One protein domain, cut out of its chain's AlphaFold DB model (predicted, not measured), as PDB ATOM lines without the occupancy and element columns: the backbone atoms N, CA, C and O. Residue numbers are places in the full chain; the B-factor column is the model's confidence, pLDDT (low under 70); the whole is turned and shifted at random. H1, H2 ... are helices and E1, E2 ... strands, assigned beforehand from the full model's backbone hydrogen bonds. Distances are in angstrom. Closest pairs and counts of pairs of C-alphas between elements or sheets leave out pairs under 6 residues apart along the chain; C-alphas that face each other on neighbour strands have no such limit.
ATOM      1  N   PRO A  18     187.071 133.650 143.880       87.12
ATOM      2  CA  PRO A  18     187.798 133.243 145.086       87.12
ATOM      3  C   PRO A  18     187.736 134.224 146.273       87.12
ATOM      4  O   PRO A  18     188.442 133.998 147.257       87.12
ATOM      5  N   THR A  19     186.970 135.321 146.222       86.25
ATOM      6  CA  THR A  19     187.011 136.376 147.266       86.25
ATOM      7  C   THR A  19     186.581 135.881 148.645       86.25
ATOM      8  O   THR A  19     187.088 136.361 149.655       86.25
ATOM      9  N   LYS A  20     185.713 134.867 148.703       86.62
ATOM     10  CA  LYS A  20     185.214 134.269 149.954       86.62
ATOM     11  C   LYS A  20     186.003 133.042 150.423       86.62
ATOM     12  O   LYS A  20     185.521 132.297 151.275       86.62
ATOM     13  N   ALA A  21     187.185 132.790 149.862       88.56
ATOM     14  CA  ALA A  21     187.999 131.646 150.255       88.56
ATOM     15  C   ALA A  21     188.457 131.758 151.720       88.56
ATOM     16  O   ALA A  21     189.125 132.715 152.105       88.56
ATOM     17  N   THR A  22     188.117 130.754 152.529       91.25
ATOM     18  CA  THR A  22     188.589 130.623 153.915       91.25
ATOM     19  C   THR A  22     190.015 130.074 153.965       91.25
ATOM     20  O   THR A  22     190.478 129.453 153.007       91.25
ATOM     21  N   GLU A  23     190.708 130.213 155.098       91.38
ATOM     22  CA  GLU A  23     192.032 129.594 155.294       91.38
ATOM     23  C   GLU A  23     192.016 128.075 155.069       91.38
ATOM     24  O   GLU A  23     192.921 127.524 154.443       91.38
ATOM     25  N   GLU A  24     190.954 127.396 155.511       93.94
ATOM     26  CA  GLU A  24     190.744 125.969 155.256       93.94
ATOM     27  C   GLU A  24     190.691 125.669 153.750       93.94
ATOM     28  O   GLU A  24     191.367 124.756 153.270       93.94
ATOM     29  N   THR A  25     189.952 126.482 152.989       91.44
ATOM     30  CA  THR A  25     189.842 126.356 151.527       91.44
ATOM     31  C   THR A  25     191.199 126.551 150.852       91.44
ATOM     32  O   THR A  25     191.584 125.765 149.981       91.44
ATOM     33  N   ILE A  26     191.956 127.561 151.283       91.94
ATOM     34  CA  ILE A  26     193.292 127.865 150.758       91.94
ATOM     35  C   ILE A  26     194.240 126.691 151.020       91.94
ATOM     36  O   ILE A  26     194.912 126.211 150.105       91.94
ATOM     37  N   ASN A  27     194.259 126.171 152.248       92.88
ATOM     38  CA  ASN A  27     195.097 125.032 152.618       92.88
ATOM     39  C   ASN A  27     194.710 123.762 151.856       92.88
ATOM     40  O   ASN A  27     195.588 123.030 151.391       92.88
ATOM     41  N   LYS A  28     193.410 123.529 151.647       93.12
ATOM     42  CA  LYS A  28     192.931 122.410 150.834       93.12
ATOM     43  C   LYS A  28     193.450 122.500 149.405       93.12
ATOM     44  O   LYS A  28     193.968 121.509 148.897       93.12
ATOM     45  N   ILE A  29     193.357 123.660 148.763       91.69
ATOM     46  CA  ILE A  29     193.806 123.819 147.375       91.69
ATOM     47  C   ILE A  29     195.330 123.704 147.265       91.69
ATOM     48  O   ILE A  29     195.823 123.027 146.362       91.69
ATOM     49  N   ARG A  30     196.081 124.231 148.236       91.06
ATOM     50  CA  ARG A  30     197.537 124.020 148.316       91.06
ATOM     51  C   ARG A  30     197.898 122.537 148.446       91.06
ATOM     52  O   ARG A  30     198.813 122.079 147.772       91.06
ATOM     53  N   SER A  31     197.143 121.759 149.229       93.56
ATOM     54  CA  SER A  31     197.362 120.305 149.355       93.56
ATOM     55  C   SER A  31     197.140 119.522 148.052       93.56
ATOM     56  O   SER A  31     197.627 118.403 147.923       93.56
ATOM     57  N   LEU A  32     196.433 120.105 147.076       93.88
ATOM     58  CA  LEU A  32     196.252 119.524 145.741       93.88
ATOM     59  C   LEU A  32     197.445 119.796 144.810       93.88
ATOM     60  O   LEU A  32     197.426 119.350 143.667       93.88
ATOM     61  N   GLY A  33     198.465 120.526 145.276       94.00
ATOM     62  CA  GLY A  33     199.628 120.908 144.476       94.00
ATOM     63  C   GLY A  33     199.361 122.069 143.516       94.00
ATOM     64  O   GLY A  33     200.129 122.274 142.579       94.00
ATOM     65  N   VAL A  34     198.280 122.829 143.722       94.31
ATOM     66  CA  VAL A  34     197.983 124.014 142.909       94.31
ATOM     67  C   VAL A  34     198.981 125.118 143.240       94.31
ATOM     68  O   VAL A  34     199.076 125.548 144.385       94.31
ATOM     69  N   THR A  35     199.694 125.587 142.218       95.00
ATOM     70  CA  THR A  35     200.685 126.670 142.313       95.00
ATOM     71  C   THR A  35     200.267 127.932 141.564       95.00
ATOM     72  O   THR A  35     200.860 128.979 141.788       95.00
ATOM     73  N   HIS A  36     199.253 127.850 140.697       95.12
ATOM     74  CA  HIS A  36     198.774 128.971 139.890       95.12
ATOM     75  C   HIS A  36     197.247 129.035 139.887       95.12
ATOM     76  O   HIS A  36     196.572 128.007 139.775       95.12
ATOM     77  N   ILE A  37     196.710 130.249 139.960       93.06
ATOM     78  CA  ILE A  37     195.296 130.562 139.744       93.06
ATOM     79  C   ILE A  37     195.204 131.547 138.587       93.06
ATOM     80  O   ILE A  37     195.708 132.663 138.681       93.06
ATOM     81  N   PHE A  38     194.506 131.144 137.529       94.56
ATOM     82  CA  PHE A  38     194.169 132.013 136.407       94.56
ATOM     83  C   PHE A  38     192.808 132.664 136.681       94.56
ATOM     84  O   PHE A  38     191.774 131.995 136.642       94.56
ATOM     85  N   ASP A  39     192.811 133.950 137.026       91.69
ATOM     86  CA  ASP A  39     191.603 134.722 137.329       91.69
ATOM     87  C   ASP A  39     191.023 135.285 136.025       91.69
ATOM     88  O   ASP A  39     191.641 136.134 135.383       91.69
ATOM     89  N   LEU A  40     189.864 134.762 135.616       92.69
ATOM     90  CA  LEU A  40     189.240 135.048 134.316       92.69
ATOM     91  C   LEU A  40     188.273 136.240 134.336       92.69
ATOM     92  O   LEU A  40     187.739 136.623 133.291       92.69
ATOM     93  N   ARG A  41     188.019 136.793 135.525       90.25
ATOM     94  CA  ARG A  41     187.027 137.849 135.759       90.25
ATOM     95  C   ARG A  41     187.421 139.143 135.066       90.25
ATOM     96  O   ARG A  41     188.605 139.421 134.918       90.25
ATOM     97  N   SER A  42     186.442 139.958 134.685       89.62
ATOM     98  CA  SER A  42     186.714 141.286 134.120       89.62
ATOM     99  C   SER A  42     187.130 142.302 135.187       89.62
ATOM    100  O   SER A  42     186.900 142.105 136.385       89.62
ATOM    101  N   ILE A  43     187.707 143.436 134.775       87.81
ATOM    102  CA  ILE A  43     188.015 144.535 135.709       87.81
ATOM    103  C   ILE A  43     186.739 145.035 136.420       87.81
ATOM    104  O   ILE A  43     186.777 145.176 137.647       87.81
ATOM    105  N   PRO A  44     185.610 145.292 135.720       86.31
ATOM    106  CA  PRO A  44     184.356 145.664 136.375       86.31
ATOM    107  C   PRO A  44     183.856 144.623 137.377       86.31
ATOM    108  O   PRO A  44     183.413 144.996 138.460       86.31
ATOM    109  N   GLU A  45     183.975 143.333 137.055       84.88
ATOM    110  CA  GLU A  45     183.583 142.249 137.953       84.88
ATOM    111  C   GLU A  45     184.406 142.285 139.250       84.88
ATOM    112  O   GLU A  45     183.841 142.344 140.341       84.88
ATOM    113  N   ILE A  46     185.740 142.355 139.150       84.50
ATOM    114  CA  ILE A  46     186.638 142.463 140.314       84.50
ATOM    115  C   ILE A  46     186.288 143.690 141.170       84.50
ATOM    116  O   ILE A  46     186.190 143.577 142.394       84.50
ATOM    117  N   LYS A  47     186.054 144.850 140.542       82.44
ATOM    118  CA  LYS A  47     185.677 146.092 141.240       82.44
ATOM    119  C   LYS A  47     184.325 145.975 141.944       82.44
ATOM    120  O   LYS A  47     184.175 146.464 143.061       82.44
ATOM    121  N   GLN A  48     183.337 145.328 141.333       78.25
ATOM    122  CA  GLN A  48     182.025 145.153 141.951       78.25
ATOM    123  C   GLN A  48     182.111 144.320 143.233       78.25
ATOM    124  O   GLN A  48     181.541 144.713 144.254       78.25
ATOM    125  N   PHE A  49     182.871 143.222 143.210       72.00
ATOM    126  CA  PHE A  49     183.117 142.415 144.408       72.00
ATOM    127  C   PHE A  49     183.925 143.174 145.475       72.00
ATOM    128  O   PHE A  49     183.724 142.945 146.666       72.00
ATOM    129  N   GLN A  50     184.778 144.123 145.073       69.69
ATOM    130  CA  GLN A  50     185.493 145.004 146.002       69.69
ATOM    131  C   GLN A  50     184.577 145.961 146.768       69.69
ATOM    132  O   GLN A  50     184.786 146.192 147.958       69.69
ATOM    133  N   VAL A  51     183.566 146.510 146.095       58.97
ATOM    134  CA  VAL A  51     182.673 147.533 146.658       58.97
ATOM    135  C   VAL A  51     181.590 146.925 147.556       58.97
ATOM    136  O   VAL A  51     181.165 147.564 148.516       58.97
ATOM    137  N   SER A  52     181.164 145.682 147.319       60.25
ATOM    138  CA  SER A  52     180.053 145.043 148.045       60.25
ATOM    139  C   SER A  52     180.376 144.583 149.480       60.25
ATOM    140  O   SER A  52     179.670 143.733 150.022       60.25
ATOM    141  N   GLY A  53     181.454 145.074 150.102       52.69
ATOM    142  CA  GLY A  53     181.825 144.754 151.491       52.69
ATOM    143  C   GLY A  53     182.257 143.301 151.739       52.69
ATOM    144  O   GLY A  53     182.512 142.914 152.876       52.69
ATOM    145  N   SER A  54     182.370 142.489 150.686       53.00
ATOM    146  CA  SER A  54     182.959 141.149 150.735       53.00
ATOM    147  C   SER A  54     184.459 141.295 150.498       53.00
ATOM    148  O   SER A  54     184.854 141.291 149.345       53.00
ATOM    149  N   ALA A  55     185.257 141.523 151.552       50.59
ATOM    150  CA  ALA A  55     186.733 141.489 151.555       50.59
ATOM    151  C   ALA A  55     187.374 141.635 150.152       50.59
ATOM    152  O   ALA A  55     187.751 140.655 149.518       50.59
ATOM    153  N   GLY A  56     187.400 142.862 149.626       51.62
ATOM    154  CA  GLY A  56     187.552 143.114 148.190       51.62
ATOM    155  C   GLY A  56     188.854 142.646 147.532       51.62
ATOM    156  O   GLY A  56     188.934 142.505 146.311       51.62
ATOM    157  N   SER A  57     189.894 142.380 148.308       65.25
ATOM    158  CA  SER A  57     191.059 141.671 147.803       65.25
ATOM    159  C   SER A  57     190.821 140.181 147.958       65.25
ATOM    160  O   SER A  57     190.547 139.691 149.051       65.25
ATOM    161  N   VAL A  58     190.983 139.432 146.866       71.69
ATOM    162  CA  VAL A  58     191.080 137.984 147.014       71.69
ATOM    163  C   VAL A  58     192.196 137.700 148.024       71.69
ATOM    164  O   VAL A  58     193.263 138.310 147.889       71.69
ATOM    165  N   PRO A  59     191.967 136.821 149.022       79.88
ATOM    166  CA  PRO A  59     192.974 136.520 150.024       79.88
ATOM    167  C   PRO A  59     194.327 136.207 149.383       79.88
ATOM    168  O   PRO A  59     194.395 135.690 148.262       79.88
ATOM    169  N   ASN A  60     195.411 136.509 150.094       84.50
ATOM    170  CA  ASN A  60     196.730 136.035 149.697       84.50
ATOM    171  C   ASN A  60     196.788 134.512 149.877       84.50
ATOM    172  O   ASN A  60     196.369 134.000 150.914       84.50
ATOM    173  N   TRP A  61     197.279 133.785 148.874       89.12
ATOM    174  CA  TRP A  61     197.398 132.325 148.911       89.12
ATOM    175  C   TRP A  61     198.891 131.983 148.886       89.12
ATOM    176  O   TRP A  61     199.499 131.998 147.817       89.12
ATOM    177  N   PRO A  62     199.526 131.709 150.041       90.00
ATOM    178  CA  PRO A  62     200.972 131.525 150.102       90.00
ATOM    179  C   PRO A  62     201.472 130.413 149.171       90.00
ATOM    180  O   PRO A  62     201.028 129.265 149.258       90.00
ATOM    181  N   GLY A  63     202.426 130.749 148.301       90.44
ATOM    182  CA  GLY A  63     202.984 129.821 147.312       90.44
ATOM    183  C   GLY A  63     202.083 129.560 146.100       90.44
ATOM    184  O   GLY A  63     202.376 128.648 145.332       90.44
ATOM    185  N   VAL A  64     201.005 130.333 145.933       93.12
ATOM    186  CA  VAL A  64     200.135 130.289 144.756       93.12
ATOM    187  C   VAL A  64     200.200 131.632 144.042       93.12
ATOM    188  O   VAL A  64     199.802 132.660 144.589       93.12
ATOM    189  N   GLU A  65     200.688 131.624 142.808       93.00
ATOM    190  CA  GLU A  65     200.688 132.798 141.948       93.00
ATOM    191  C   GLU A  65     199.292 133.026 141.366       93.00
ATOM    192  O   GLU A  65     198.630 132.099 140.892       93.00
ATOM    193  N   ARG A  66     198.837 134.277 141.381       91.12
ATOM    194  CA  ARG A  66     197.622 134.676 140.676       91.12
ATOM    195  C   ARG A  66     197.996 135.361 139.372       91.12
ATOM    196  O   ARG A  66     198.608 136.424 139.392       91.12
ATOM    197  N   VAL A  67     197.529 134.794 138.271       93.12
ATOM    198  CA  VAL A  67     197.670 135.346 136.927       93.12
ATOM    199  C   VAL A  67     196.320 135.920 136.506       93.12
ATOM    200  O   VAL A  67     195.317 135.208 136.482       93.12
ATOM    201  N   TYR A  68     196.274 137.214 136.194       90.81
ATOM    202  CA  TYR A  68     195.062 137.859 135.689       90.81
ATOM    203  C   TYR A  68     194.926 137.594 134.186       90.81
ATOM    204  O   TYR A  68     195.672 138.150 133.382       90.81
ATOM    205  N   CYS A  69     193.967 136.750 133.812       92.25
ATOM    206  CA  CYS A  69     193.676 136.355 132.434       92.25
ATOM    207  C   CYS A  69     192.262 136.807 132.062       92.25
ATOM    208  O   CYS A  69     191.374 135.989 131.839       92.25
ATOM    209  N   LEU A  70     192.059 138.126 132.057       90.19
ATOM    210  CA  LEU A  70     190.753 138.759 131.882       90.19
ATOM    211  C   LEU A  70     190.127 138.326 130.545       90.19
ATOM    212  O   LEU A  70     190.619 138.707 129.485       90.19
ATOM    213  N   VAL A  71     189.044 137.545 130.590       89.81
ATOM    214  CA  VAL A  71     188.339 137.098 129.370       89.81
ATOM    215  C   VAL A  71     187.603 138.264 128.710       89.81
ATOM    216  O   VAL A  71     187.574 138.386 127.490       89.81
ATOM    217  N   PHE A  72     187.049 139.151 129.533       86.31
ATOM    218  CA  PHE A  72     186.491 140.426 129.108       86.31
ATOM    219  C   PHE A  72     187.276 141.529 129.817       86.31
ATOM    220  O   PHE A  72     187.352 141.526 131.042       86.31
ATOM    221  N   LEU A  73     187.887 142.452 129.073       81.38
ATOM    222  CA  LEU A  73     188.752 143.488 129.653       81.38
ATOM    223  C   LEU A  73     187.940 144.502 130.475       81.38
ATOM    224  O   LEU A  73     187.953 144.483 131.709       81.38
ATOM    225  N   GLU A  74     187.208 145.369 129.780       77.81
ATOM    226  CA  GLU A  74     186.455 146.483 130.373       77.81
ATOM    227  C   GLU A  74     184.942 146.353 130.174       77.81
ATOM    228  O   GLU A  74     184.181 147.234 130.575       77.81
ATOM    229  N   ASP A  75     184.487 145.248 129.578       79.19
ATOM    230  CA  ASP A  75     183.071 145.066 129.293       79.19
ATOM    231  C   ASP A  75     182.255 145.053 130.594       79.19
ATOM    232  O   ASP A  75     182.570 144.332 131.550       79.19
TER     233      ASP A  75
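This is residues 18 to 75 of the 106 residues of an uncharacterized protein of Polytolypa hystricis UAMH7299 (UniProt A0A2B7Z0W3). This is a flat, open frame with a short helix at each end, H1 at one and H2 at the other, and a narrow two-stranded ribbon, E1 beside E2, along one long side between them. From H2 a long stretch without a named element, residues 52 to 64, runs back across the frame to E2, while residues 18 to 22 before H1 reach into its middle. The printed part has 58 residues, with two named helices and two named strands in the order H1, E1, H2, E2; the sheet order is E1, E2, and it is parallel. The class is mixed, helices and strands, although under half of the residues, 26 of 58, are in named elements. The whole is only just compact, close to loose, with a radius of gyration of the C-alphas of 12.1 A and spans of 35 by 24 by 12 A.

The printed part begins at Pro 18, with its C-alpha at (187.798, 133.243, 145.086). H1 is residues 23 to 31, 12.2 A from first to last C-alpha, and begins at C-alpha 23 at (192.032, 129.594, 155.294). E1 is residues 36 to 39, 9.5 A long. H2 is residues 43 to 51, 12.5 A long. E2 is residues 65 to 68, 9.8 A long, and ends at C-alpha 68 at (195.062, 137.859, 135.689). Residues 69 to 75 follow it.

E1 and E2 are parallel neighbours, with 24 degrees between their directions. C-alphas 36 and 65 face each other at 4.7 A, and C-alphas 39 and 68 at 4.9 A. Across the pair, N 37 and O 65 are 2.8 A apart and N 67 and O 37 are 2.8 A apart, both within hydrogen-bond range. E1, H2 and E2 form a strand-helix-strand unit, two parallel neighbour strands with a helix between them along the chain, and its crossover is right-handed. H1 is apart from H2 and also apart from E2. In H1 and H2 every O i to N i+4 pair is within hydrogen-bond range.

The two C-alphas farthest apart are those of Ser 31 and Asp 75, at 34.9 A, and the first and last printed C-alphas, of Pro 18 and Asp 75, are 20.3 A apart. The printed part has no cut. The links from H1 to E1 and from E1 to H2 are tight, with 4 and 3 residues, and the link from H2 to E2 is long, with 13 residues. The mean pLDDT of the printed part is 84.4. It is under 70 at residues 50 to 57, of which 50 to 51 belong to H2.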